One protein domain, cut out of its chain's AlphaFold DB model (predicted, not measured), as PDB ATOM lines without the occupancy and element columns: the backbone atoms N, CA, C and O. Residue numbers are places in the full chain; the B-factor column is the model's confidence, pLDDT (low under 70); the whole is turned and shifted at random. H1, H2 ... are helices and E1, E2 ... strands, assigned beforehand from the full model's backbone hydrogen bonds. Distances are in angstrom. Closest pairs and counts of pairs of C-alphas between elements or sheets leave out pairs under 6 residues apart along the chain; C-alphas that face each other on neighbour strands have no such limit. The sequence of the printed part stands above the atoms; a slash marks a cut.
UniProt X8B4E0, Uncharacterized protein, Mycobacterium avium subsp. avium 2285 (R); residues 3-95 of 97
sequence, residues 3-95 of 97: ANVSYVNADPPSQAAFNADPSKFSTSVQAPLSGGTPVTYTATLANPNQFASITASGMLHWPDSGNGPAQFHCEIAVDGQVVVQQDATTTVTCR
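This is residues 3 to 95 of the 97 residues of an uncharacterized protein of Mycobacterium avium subsp. avium 2285 (R) (UniProt X8B4E0). A twisted sheet of four strands, E2, E1, E3 and E6, is partly covered on one face by the hairpin E4 and E5, a loosely made two-sheet sandwich. The short helices H1 and H2 lie at one end, and residues 63 to 68 stick out at the other. The 93 printed residues run E1 H1 E2 H2 E3 E4 E5 E6, both sheets antiparallel; the class is mixed, with 46 residues in named elements, under half. The whole is compact by its radius of gyration of the C-alphas, 14.2 A, yet elongated, spanning 47 by 26 by 17 A.

The large sheet holds E2, residues 26 to 32, 19.1 A; E1, residues 3 to 8, from C-alpha 3 at (156.568, 80.861, 39.735), 16.4 A; E3, residues 54 to 57; and E6, residues 91 to 94, ending with C-alpha 94 at (168.015, 79.292, 49.549). E4 is residues 72 to 78, 20.0 A, and E5 residues 81 to 88, 21.3 A. H1 is residues 15 to 20 and H2 residues 48 to 51.

Across the neighbour strands of the large sheet these backbone atoms are within hydrogen-bond range: N 5 and O 29 between E1 and E2, 2.8 A; N 6 and O 55 between E1 and E3, 2.8 A; and N 94 and O 54 between E3 and E6, 2.8 A. E2, H2 and E3 form a split strand-helix-strand unit, E1 between its strands, with a right-handed crossover. In the hairpin, N 74 and O 86 are 3.0 A apart. The sheets' strands stand at 30 degrees; the closest C-alphas of E4 and E6 are Cys 74 and Cys 94, 6.1 A. H1 is not on the large sheet, and H2 only just not, with 4 pairs of C-alphas within 10 A. Every O i to N i+4 pair is within hydrogen-bond range in H1; H2 is too short for one, and its one O i to N i+3 pair is not within range.

The C-alphas farthest apart, Pro 13 and Gly 66, are 47.0 A apart. The printed part has no cut. The links E2 to H2 and E3 to E4 are long. Residues 59 to 70 have pLDDT under 70.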
ATOM      1  N   ALA A   3     156.357  80.850  38.292       87.56
ATOM      2  CA  ALA A   3     156.568  80.861  39.735       87.56
ATOM      3  C   ALA A   3     156.678  82.299  40.243       87.56
ATOM      4  O   ALA A   3     157.143  83.187  39.528       87.56
ATOM      5  N   ASN A   4     156.257  82.527  41.481       92.19
ATOM      6  CA  ASN A   4     156.609  83.724  42.220       92.19
ATOM      7  C   ASN A   4     158.007  83.529  42.817       92.19
ATOM      8  O   ASN A   4     158.238  82.588  43.578       92.19
ATOM      9  N   VAL A   5     158.935  84.398  42.432       93.38
ATOM     10  CA  VAL A   5     160.305  84.402  42.931       93.38
ATOM     11  C   VAL A   5     160.512  85.665  43.745       93.38
ATOM     12  O   VAL A   5     160.416  86.768  43.209       93.38
ATOM     13  N   SER A   6     160.813  85.492  45.024       94.62
ATOM     14  CA  SER A   6     161.161  86.565  45.948       94.62
ATOM     15  C   SER A   6     162.639  86.487  46.281       94.62
ATOM     16  O   SER A   6     163.121  85.421  46.649       94.62
ATOM     17  N   TYR A   7     163.367  87.592  46.175       94.50
ATOM     18  CA  TYR A   7     164.789  87.621  46.512       94.50
ATOM     19  C   TYR A   7     165.221  88.970  47.075       94.50
ATOM     20  O   TYR A   7     164.614  90.000  46.780       94.50
ATOM     21  N   VAL A   8     166.283  88.953  47.881       94.19
ATOM     22  CA  VAL A   8     166.915  90.171  48.401       94.19
ATOM     23  C   VAL A   8     167.710  90.830  47.279       94.19
ATOM     24  O   VAL A   8     168.610  90.218  46.706       94.19
ATOM     25  N   ASN A   9     167.359  92.070  46.945       93.88
ATOM     26  CA  ASN A   9     167.927  92.814  45.821       93.88
ATOM     27  C   ASN A   9     168.544  94.160  46.221       93.88
ATOM     28  O   ASN A   9     169.172  94.805  45.382       93.88
ATOM     29  N   ALA A  10     168.373  94.584  47.471       91.56
ATOM     30  CA  ALA A  10     168.988  95.787  48.007       91.56
ATOM     31  C   ALA A  10     169.758  95.475  49.289       91.56
ATOM     32  O   ALA A  10     169.383  94.587  50.052       91.56
ATOM     33  N   ASP A  11     170.829  96.231  49.520       88.44
ATOM     34  CA  ASP A  11     171.688  96.055  50.683       88.44
ATOM     35  C   ASP A  11     171.033  96.611  51.958       88.44
ATOM     36  O   ASP A  11     170.738  97.811  52.027       88.44
ATOM     37  N   PRO A  12     170.784  95.775  52.980       86.75
ATOM     38  CA  PRO A  12     170.351  96.273  54.270       86.75
ATOM     39  C   PRO A  12     171.547  96.834  55.057       86.75
ATOM     40  O   PRO A  12     172.543  96.138  55.250       86.75
ATOM     41  N   PRO A  13     171.428  98.039  55.649       87.12
ATOM     42  CA  PRO A  13     172.531  98.659  56.390       87.12
ATOM     43  C   PRO A  13     172.888  97.917  57.691       87.12
ATOM     44  O   PRO A  13     173.927  98.177  58.291       87.12
ATOM     45  N   SER A  14     172.008  97.037  58.181       87.56
ATOM     46  CA  SER A  14     172.251  96.159  59.329       87.56
ATOM     47  C   SER A  14     171.219  95.028  59.393       87.56
ATOM     48  O   SER A  14     170.115  95.150  58.855       87.56
ATOM     49  N   GLN A  15     171.521  93.969  60.154       85.19
ATOM     50  CA  GLN A  15     170.553  92.906  60.450       85.19
ATOM     51  C   GLN A  15     169.292  93.441  61.143       85.19
ATOM     52  O   GLN A  15     168.196  92.952  60.889       85.19
ATOM     53  N   ALA A  16     169.423  94.469  61.987       90.44
ATOM     54  CA  ALA A  16     168.283  95.096  62.647       90.44
ATOM     55  C   ALA A  16     167.349  95.786  61.641       90.44
ATOM     56  O   ALA A  16     166.134  95.645  61.751       90.44
ATOM     57  N   ALA A  17     167.903  96.476  60.637       88.94
ATOM     58  CA  ALA A  17     167.113  97.094  59.573       88.94
ATOM     59  C   ALA A  17     166.397  96.039  58.718       88.94
ATOM     60  O   ALA A  17     165.208  96.186  58.440       88.94
ATOM     61  N   PHE A  18     167.096  94.953  58.369       88.12
ATOM     62  CA  PHE A  18     166.503  93.838  57.633       88.12
ATOM     63  C   PHE A  18     165.376  93.160  58.423       88.12
ATOM     64  O   PHE A  18     164.315  92.908  57.874       88.12
ATOM     65  N   ASN A  19     165.569  92.910  59.720       88.31
ATOM     66  CA  ASN A  19     164.546  92.291  60.567       88.31
ATOM     67  C   ASN A  19     163.343  93.213  60.809       88.31
ATOM     68  O   ASN A  19     162.230  92.724  60.980       88.31
ATOM     69  N   ALA A  20     163.568  94.529  60.855       93.06
ATOM     70  CA  ALA A  20     162.503  95.503  61.051       93.06
ATOM     71  C   ALA A  20     161.574  95.585  59.834       93.06
ATOM     72  O   ALA A  20     160.365  95.729  60.007       93.06
ATOM     73  N   ASP A  21     162.124  95.506  58.618       90.44
ATOM     74  CA  ASP A  21     161.340  95.563  57.384       90.44
ATOM     75  C   ASP A  21     162.065  94.881  56.201       90.44
ATOM     76  O   ASP A  21     162.657  95.559  55.355       90.44
ATOM     77  N   PRO A  22     162.021  93.540  56.098       86.94
ATOM     78  CA  PRO A  22     162.727  92.801  55.046       86.94
ATOM     79  C   PRO A  22     162.141  93.064  53.652       86.94
ATOM     80  O   PRO A  22     162.818  92.878  52.638       86.94
ATOM     81  N   SER A  23     160.889  93.532  53.594       89.81
ATOM     82  CA  SER A  23     160.190  93.841  52.348       89.81
ATOM     83  C   SER A  23     160.790  95.041  51.613       89.81
ATOM     84  O   SER A  23     160.734  95.090  50.390       89.81
ATOM     85  N   LYS A  24     161.450  95.966  52.327       92.19
ATOM     86  CA  LYS A  24     162.184  97.087  51.715       92.19
ATOM     87  C   LYS A  24     163.433  96.664  50.951       92.19
ATOM     88  O   LYS A  24     163.906  97.422  50.107       92.19
ATOM     89  N   PHE A  25     163.974  95.492  51.271       93.12
ATOM     90  CA  PHE A  25     165.226  94.984  50.706       93.12
ATOM     91  C   PHE A  25     165.017  93.824  49.737       93.12
ATOM     92  O   PHE A  25     165.979  93.326  49.154       93.12
ATOM     93  N   SER A  26     163.768  93.385  49.588       93.00
ATOM     94  CA  SER A  26     163.402  92.239  48.771       93.00
ATOM     95  C   SER A  26     162.441  92.655  47.671       93.00
ATOM     96  O   SER A  26     161.605  93.538  47.848       93.00
ATOM     97  N   THR A  27     162.513  91.968  46.542       94.56
ATOM     98  CA  THR A  27     161.556  92.120  45.450       94.56
ATOM     99  C   THR A  27     160.935  90.779  45.102       94.56
ATOM    100  O   THR A  27     161.547  89.733  45.316       94.56
ATOM    101  N   SER A  28     159.718  90.817  44.562       94.44
ATOM    102  CA  SER A  28     158.981  89.638  44.118       94.44
ATOM    103  C   SER A  28     158.594  89.796  42.658       94.44
ATOM    104  O   SER A  28     157.963  90.781  42.279       94.44
ATOM    105  N   VAL A  29     158.935  88.803  41.845       94.00
ATOM    106  CA  VAL A  29     158.664  88.788  40.407       94.00
ATOM    107  C   VAL A  29     157.992  87.484  40.002       94.00
ATOM    108  O   VAL A  29     158.172  86.444  40.630       94.00
ATOM    109  N   GLN A  30     157.203  87.531  38.933       92.12
ATOM    110  CA  GLN A  30     156.711  86.322  38.286       92.12
ATOM    111  C   GLN A  30     157.715  85.888  37.222       92.12
ATOM    112  O   GLN A  30     158.003  86.647  36.298       92.12
ATOM    113  N   ALA A  31     158.242  84.675  37.358       89.12
ATOM    114  CA  ALA A  31     159.278  84.144  36.486       89.12
ATOM    115  C   ALA A  31     158.773  82.907  35.732       89.12
ATOM    116  O   ALA A  31     158.235  81.989  36.366       89.12
ATOM    117  N   PRO A  32     158.951  82.836  34.400       85.88
ATOM    118  CA  PRO A  32     158.734  81.601  33.668       85.88
ATOM    119  C   PRO A  32     159.864  80.620  34.005       85.88
ATOM    120  O   PRO A  32     161.021  80.853  33.671       85.88
ATOM    121  N   LEU A  33     159.530  79.514  34.664       82.06
ATOM    122  CA  LEU A  33     160.456  78.423  34.950       82.06
ATOM    123  C   LEU A  33     160.191  77.235  34.028       82.06
ATOM    124  O   LEU A  33     159.038  76.848  33.781       82.06
ATOM    125  N   SER A  34     161.279  76.643  33.544       80.81
ATOM    126  CA  SER A  34     161.279  75.433  32.728       80.81
ATOM    127  C   SER A  34     162.443  74.527  33.126       80.81
ATOM    128  O   SER A  34     163.473  75.010  33.593       80.81
ATOM    129  N   GLY A  35     162.269  73.212  32.978       80.38
ATOM    130  CA  GLY A  35     163.318  72.249  33.310       80.38
ATOM    131  C   GLY A  35     164.589  72.512  32.498       80.38
ATOM    132  O   GLY A  35     164.517  72.732  31.291       80.38
ATOM    133  N   GLY A  36     165.742  72.517  33.166       81.44
ATOM    134  CA  GLY A  36     167.050  72.727  32.534       81.44
ATOM    135  C   GLY A  36     167.373  74.170  32.130       81.44
ATOM    136  O   GLY A  36     168.475  74.412  31.652       81.44
ATOM    137  N   THR A  37     166.461  75.131  32.328       85.50
ATOM    138  CA  THR A  37     166.723  76.556  32.063       85.50
ATOM    139  C   THR A  37     166.483  77.371  33.336       85.50
ATOM    140  O   THR A  37     165.334  77.735  33.615       85.50
ATOM    141  N   PRO A  38     167.530  77.636  34.142       87.62
ATOM    142  CA  PRO A  38     167.394  78.438  35.350       87.62
ATOM    143  C   PRO A  38     167.148  79.910  35.007       87.62
ATOM    144  O   PRO A  38     167.597  80.415  33.977       87.62
ATOM    145  N   VAL A  39     166.457  80.614  35.903       90.56
ATOM    146  CA  VAL A  39     166.375  82.077  35.873       90.56
ATOM    147  C   VAL A  39     167.367  82.621  36.888       90.56
ATOM    148  O   VAL A  39     167.344  82.223  38.052       90.56
ATOM    149  N   THR A  40     168.228  83.532  36.449       93.25
ATOM    150  CA  THR A  40     169.290  84.103  37.279       93.25
ATOM    151  C   THR A  40     168.966  85.544  37.645       93.25
ATOM    152  O   THR A  40     168.622  86.350  36.782       93.25
ATOM    153  N   TYR A  41     169.134  85.870  38.925       93.50
ATOM    154  CA  TYR A  41     169.044  87.228  39.448       93.50
ATOM    155  C   TYR A  41     170.383  87.613  40.061       93.50
ATOM    156  O   TYR A  41     170.986  86.829  40.792       93.50
ATOM    157  N   THR A  42     170.845  88.824  39.767       93.06
ATOM    158  CA  THR A  42     172.110  89.349  40.284       93.06
ATOM    159  C   THR A  42     171.827  90.554  41.164       93.06
ATOM    160  O   THR A  42     171.091  91.457  40.768       93.06
ATOM    161  N   ALA A  43     172.427  90.570  42.351       91.12
ATOM    162  CA  ALA A  43     172.383  91.693  43.274       91.12
ATOM    163  C   ALA A  43     173.767  91.908  43.890       91.12
ATOM    164  O   ALA A  43     174.521  90.954  44.091       91.12
ATOM    165  N   THR A  44     174.093  93.160  44.201       91.00
ATOM    166  CA  THR A  44     175.305  93.514  44.944       91.00
ATOM    167  C   THR A  44     174.919  93.789  46.389       91.00
ATOM    168  O   THR A  44     174.156  94.713  46.659       91.00
ATOM    169  N   LEU A  45     175.440  92.975  47.305       89.44
ATOM    170  CA  LEU A  45     175.218  93.081  48.747       89.44
ATOM    171  C   LEU A  45     176.576  93.250  49.437       89.44
ATOM    172  O   LEU A  45     177.554  92.629  49.033       89.44
ATOM    173  N   ALA A  46     176.636  94.055  50.491       89.81
ATOM    174  CA  ALA A  46     177.799  94.236  51.349       89.81
ATOM    175  C   ALA A  46     178.094  92.978  52.176       89.81
ATOM    176  O   ALA A  46     179.254  92.661  52.417       89.81
ATOM    177  N   ASN A  47     177.055  92.238  52.586       88.44
ATOM    178  CA  ASN A  47     177.190  90.968  53.310       88.44
ATOM    179  C   ASN A  47     176.297  89.879  52.687       88.44
ATOM    180  O   ASN A  47     175.277  89.494  53.273       88.44
ATOM    181  N   PRO A  48     176.655  89.354  51.501       88.44
ATOM    182  CA  PRO A  48     175.827  88.376  50.803       88.44
ATOM    183  C   PRO A  48     175.675  87.078  51.608       88.44
ATOM    184  O   PRO A  48     174.591  86.512  51.634       88.44
ATOM    185  N   ASN A  49     176.695  86.676  52.372       88.75
ATOM    186  CA  ASN A  49     176.641  85.510  53.264       88.75
ATOM    187  C   ASN A  49     175.695  85.669  54.470       88.75
ATOM    188  O   ASN A  49     175.544  84.730  55.235       88.75
ATOM    189  N   GLN A  50     175.087  86.837  54.683       88.06
ATOM    190  CA  GLN A  50     174.085  87.038  55.740       88.06
ATOM    191  C   GLN A  50     172.699  87.322  55.160       88.06
ATOM    192  O   GLN A  50     171.692  86.835  55.678       88.06
ATOM    193  N   PHE A  51     172.650  88.110  54.083       89.81
ATOM    194  CA  PHE A  51     171.400  88.662  53.562       89.81
ATOM    195  C   PHE A  51     170.911  88.017  52.273       89.81
ATOM    196  O   PHE A  51     169.723  88.132  51.983       89.81
ATOM    197  N   ALA A  52     171.772  87.351  51.498       92.44
ATOM    198  CA  ALA A  52     171.325  86.742  50.252       92.44
ATOM    199  C   ALA A  52     170.233  85.713  50.554       92.44
ATOM    200  O   ALA A  52     170.421  84.783  51.331       92.44
ATOM    201  N   SER A  53     169.066  85.890  49.955       93.12
ATOM    202  CA  SER A  53     167.955  84.963  50.097       93.12
ATOM    203  C   SER A  53     167.182  84.955  48.800       93.12
ATOM    204  O   SER A  53     166.934  86.016  48.226       93.12
ATOM    205  N   ILE A  54     166.781  83.768  48.364       94.50
ATOM    206  CA  ILE A  54     165.865  83.584  47.246       94.50
ATOM    207  C   ILE A  54     164.868  82.488  47.593       94.50
ATOM    208  O   ILE A  54     165.241  81.407  48.043       94.50
ATOM    209  N   THR A  55     163.595  82.776  47.376       94.00
ATOM    210  CA  THR A  55     162.495  81.836  47.526       94.00
ATOM    211  C   THR A  55     161.758  81.766  46.206       94.00
ATOM    212  O   THR A  55     161.320  82.788  45.683       94.00
ATOM    213  N   ALA A  56     161.600  80.562  45.674       91.56
ATOM    214  CA  ALA A  56     160.729  80.315  44.539       91.56
ATOM    215  C   ALA A  56     159.555  79.460  45.002       91.56
ATOM    216  O   ALA A  56     159.729  78.384  45.577       91.56
ATOM    217  N   SER A  57     158.352  79.954  44.744       88.44
ATOM    218  CA  SER A  57     157.107  79.248  45.008       88.44
ATOM    219  C   SER A  57     156.261  79.261  43.747       88.44
ATOM    220  O   SER A  57     156.111  80.279  43.074       88.44
ATOM    221  N   GLY A  58     155.716  78.111  43.386       74.50
ATOM    222  CA  GLY A  58     154.783  78.002  42.276       74.50
ATOM    223  C   GLY A  58     153.561  77.223  42.715       74.50
ATOM    224  O   GLY A  58     153.649  76.326  43.550       74.50
ATOM    225  N   MET A  59     152.413  77.542  42.123       60.28
ATOM    226  CA  MET A  59     151.271  76.635  42.169       60.28
ATOM    227  C   MET A  59     151.624  75.417  41.316       60.28
ATOM    228  O   MET A  59     151.496  75.445  40.093       60.28
ATOM    229  N   LEU A  60     152.151  74.369  41.948       56.38
ATOM    230  CA  LEU A  60     152.552  73.167  41.237       56.38
ATOM    231  C   LEU A  60     151.344  72.237  41.050       56.38
ATOM    232  O   LEU A  60     151.061  71.379  41.874       56.38
ATOM    233  N   HIS A  61     150.665  72.392  39.918       53.44
ATOM    234  CA  HIS A  61     150.343  71.236  39.084       53.44
ATOM    235  C   HIS A  61     151.263  71.342  37.870       53.44
ATOM    236  O   HIS A  61     150.881  71.847  36.816       53.44
ATOM    237  N   TRP A  62     152.529  70.960  38.041       55.00
ATOM    238  CA  TRP A  62     153.347  70.653  36.878       55.00
ATOM    239  C   TRP A  62     152.683  69.424  36.266       55.00
ATOM    240  O   TRP A  62     152.536  68.438  36.990       55.00
ATOM    241  N   PRO A  63     152.181  69.486  35.017       50.62
ATOM    242  CA  PRO A  63     151.615  68.299  34.400       50.62
ATOM    243  C   PRO A  63     152.695  67.235  34.479       50.62
ATOM    244  O   PRO A  63     153.852  67.574  34.231       50.62
ATOM    245  N   ASP A  64     152.325  66.023  34.886       51.62
ATOM    246  CA  ASP A  64     153.200  64.861  35.001       51.62
ATOM    247  C   ASP A  64     153.948  64.642  33.674       51.62
ATOM    248  O   ASP A  64     153.578  63.835  32.824       51.62
ATOM    249  N   SER A  65     154.999  65.427  33.441       48.72
ATOM    250  CA  SER A  65     155.970  65.206  32.396       48.72
ATOM    251  C   SER A  65     156.601  63.905  32.828       48.72
ATOM    252  O   SER A  65     157.154  63.875  33.923       48.72
ATOM    253  N   GLY A  66     156.459  62.838  32.040       52.22
ATOM    254  CA  GLY A  66     156.827  61.454  32.381       52.22
ATOM    255  C   GLY A  66     158.294  61.188  32.778       52.22
ATOM    256  O   GLY A  66     158.740  60.052  32.687       52.22
ATOM    257  N   ASN A  67     159.027  62.213  33.217       52.28
ATOM    258  CA  ASN A  67     160.382  62.261  33.751       52.28
ATOM    259  C   ASN A  67     160.453  62.367  35.296       52.28
ATOM    260  O   ASN A  67     161.534  62.615  35.822       52.28
ATOM    261  N   GLY A  68     159.351  62.172  36.034       57.50
ATOM    262  CA  GLY A  68     159.331  62.180  37.510       57.50
ATOM    263  C   GLY A  68     158.752  63.462  38.131       57.50
ATOM    264  O   GLY A  68     158.311  64.352  37.401       57.50
ATOM    265  N   PRO A  69     158.692  63.558  39.476       61.47
ATOM    266  CA  PRO A  69     158.120  64.720  40.151       61.47
ATOM    267  C   PRO A  69     158.958  65.966  39.848       61.47
ATOM    268  O   PRO A  69     160.173  65.955  40.021       61.47
ATOM    269  N   ALA A  70     158.319  67.048  39.404       68.12
ATOM    270  CA  ALA A  70     159.022  68.309  39.204       68.12
ATOM    271  C   ALA A  70     159.543  68.853  40.542       68.12
ATOM    272  O   ALA A  70     158.814  68.904  41.536       68.12
ATOM    273  N   GLN A  71     160.808  69.265  40.549       79.94
ATOM    274  CA  GLN A  71     161.478  69.860  41.699       79.94
ATOM    275  C   GLN A  71     161.965  71.256  41.317       79.94
ATOM    276  O   GLN A  71     162.504  71.471  40.230       79.94
ATOM    277  N   PHE A  72     161.751  72.217  42.206       87.12
ATOM    278  CA  PHE A  72     162.471  73.475  42.187       87.12
ATOM    279  C   PHE A  72     163.885  73.232  42.688       87.12
ATOM    280  O   PHE A  72     164.059  72.647  43.753       87.12
ATOM    281  N   HIS A  73     164.850  73.751  41.943       90.75
ATOM    282  CA  HIS A  73     166.236  73.876  42.357       90.75
ATOM    283  C   HIS A  73     166.527  75.363  42.563       90.75
ATOM    284  O   HIS A  73     166.184  76.179  41.700       90.75
ATOM    285  N   CYS A  74     167.118  75.734  43.696       93.69
ATOM    286  CA  CYS A  74     167.678  77.070  43.884       93.69
ATOM    287  C   CYS A  74     169.159  76.986  44.219       93.69
ATOM    288  O   CYS A  74     169.606  76.045  44.871       93.69
ATOM    289  N   GLU A  75     169.887  78.025  43.818       95.19
ATOM    290  CA  GLU A  75     171.297  78.216  44.126       95.19
ATOM    291  C   GLU A  75     171.541  79.684  44.486       95.19
ATOM    292  O   GLU A  75     170.918  80.590  43.928       95.19
ATOM    293  N   ILE A  76     172.471  79.923  45.409       95.50
ATOM    294  CA  ILE A  76     173.062  81.241  45.647       95.50
ATOM    295  C   ILE A  76     174.551  81.123  45.371       95.50
ATOM    296  O   ILE A  76     175.252  80.368  46.048       95.50
ATOM    297  N   ALA A  77     175.025  81.907  44.406       95.19
ATOM    298  CA  ALA A  77     176.442  82.075  44.132       95.19
ATOM    299  C   ALA A  77     176.924  83.447  44.621       95.19
ATOM    300  O   ALA A  77     176.371  84.476  44.232       95.19
ATOM    301  N   VAL A  78     177.966  83.462  45.451       93.25
ATOM    302  CA  VAL A  78     178.665  84.675  45.895       93.25
ATOM    303  C   VAL A  78     179.988  84.741  45.152       93.25
ATOM    304  O   VAL A  78     180.767  83.794  45.203       93.25
ATOM    305  N   ASP A  79     180.209  85.821  44.401       91.50
ATOM    306  CA  ASP A  79     181.405  86.002  43.564       91.50
ATOM    307  C   ASP A  79     181.686  84.804  42.631       91.50
ATOM    308  O   ASP A  79     182.825  84.413  42.384       91.50
ATOM    309  N   GLY A  80     180.612  84.189  42.120       90.88
ATOM    310  CA  GLY A  80     180.671  83.020  41.237       90.88
ATOM    311  C   GLY A  80     180.850  81.672  41.944       90.88
ATOM    312  O   GLY A  80     180.858  80.645  41.270       90.88
ATOM    313  N   GLN A  81     180.958  81.641  43.274       93.88
ATOM    314  CA  GLN A  81     181.033  80.411  44.068       93.88
ATOM    315  C   GLN A  81     179.660  80.065  44.641       93.88
ATOM    316  O   GLN A  81     179.094  80.856  45.394       93.88
ATOM    317  N   VAL A  82     179.125  78.885  44.318       94.44
ATOM    318  CA  VAL A  82     177.866  78.400  44.909       94.44
ATOM    319  C   VAL A  82     178.085  78.132  46.399       94.44
ATOM    320  O   VAL A  82     178.846  77.244  46.772       94.44
ATOM    321  N   VAL A  83     177.413  78.909  47.250       94.69
ATOM    322  CA  VAL A  83     177.491  78.802  48.719       94.69
ATOM    323  C   VAL A  83     176.275  78.104  49.323       94.69
ATOM    324  O   VAL A  83     176.354  77.575  50.428       94.69
ATOM    325  N   VAL A  84     175.148  78.086  48.605       95.38
ATOM    326  CA  VAL A  84     173.909  77.412  49.011       95.38
ATOM    327  C   VAL A  84     173.240  76.823  47.785       95.38
ATOM    328  O   VAL A  84     173.141  77.492  46.762       95.38
ATOM    329  N   GLN A  85     172.730  75.606  47.927       94.62
ATOM    330  CA  GLN A  85     171.837  74.962  46.972       94.62
ATOM    331  C   GLN A  85     170.769  74.179  47.739       94.62
ATOM    332  O   GLN A  85     171.062  73.661  48.823       94.62
ATOM    333  N   GLN A  86     169.545  74.127  47.221       93.88
ATOM    334  CA  GLN A  86     168.437  73.365  47.803       93.88
ATOM    335  C   GLN A  86     167.477  72.893  46.711       93.88
ATOM    336  O   GLN A  86     167.287  73.575  45.702       93.88
ATOM    337  N   ASP A  87     166.806  71.776  46.984       90.44
ATOM    338  CA  ASP A  87     165.758  71.211  46.141       90.44
ATOM    339  C   ASP A  87     164.457  71.060  46.930       90.44
ATOM    340  O   ASP A  87     164.455  70.592  48.071       90.44
ATOM    341  N   ALA A  88     163.325  71.415  46.324       87.62
ATOM    342  CA  ALA A  88     162.010  71.197  46.924       87.62
ATOM    343  C   ALA A  88     160.916  71.047  45.865       87.62
ATOM    344  O   ALA A  88     161.011  71.579  44.768       87.62
ATOM    345  N   THR A  89     159.832  70.344  46.186       80.75
ATOM    346  CA  THR A  89     158.749  70.062  45.226       80.75
ATOM    347  C   THR A  89     157.699  71.168  45.136       80.75
ATOM    348  O   THR A  89     157.021  71.284  44.125       80.75
ATOM    349  N   THR A  90     157.540  72.001  46.163       80.19
ATOM    350  CA  THR A  90     156.443  72.990  46.234       80.19
ATOM    351  C   THR A  90     156.939  74.417  46.406       80.19
ATOM    352  O   THR A  90     156.454  75.346  45.762       80.19
ATOM    353  N   THR A  91     157.904  74.616  47.293       89.19
ATOM    354  CA  THR A  91     158.541  75.903  47.553       89.19
ATOM    355  C   THR A  91     159.964  75.632  47.980       89.19
ATOM    356  O   THR A  91     160.187  74.842  48.894       89.19
ATOM    357  N   VAL A  92     160.915  76.281  47.319       92.31
ATOM    358  CA  VAL A  92     162.332  76.187  47.661       92.31
ATOM    359  C   VAL A  92     162.805  77.536  48.180       92.31
ATOM    360  O   VAL A  92     162.438  78.576  47.631       92.31
ATOM    361  N   THR A  93     163.619  77.517  49.231       94.75
ATOM    362  CA  THR A  93     164.270  78.707  49.778       94.75
ATOM    363  C   THR A  93     165.752  78.422  49.935       94.75
ATOM    364  O   THR A  93     166.130  77.483  50.631       94.75
ATOM    365  N   CYS A  94     166.579  79.265  49.333       95.38
ATOM    366  CA  CYS A  94     168.015  79.292  49.549       95.38
ATOM    367  C   CYS A  94     168.362  80.517  50.390       95.38
ATOM    368  O   CYS A  94     167.947  81.631  50.067       95.38
ATOM    369  N   ARG A  95     169.134  80.308  51.457       92.69
ATOM    370  CA  ARG A  95     169.716  81.358  52.298       92.69
ATOM    371  C   ARG A  95     171.015  80.833  52.926       92.69
ATOM    372  O   ARG A  95     171.004  79.688  53.383       92.69
TER     373      ARG A  95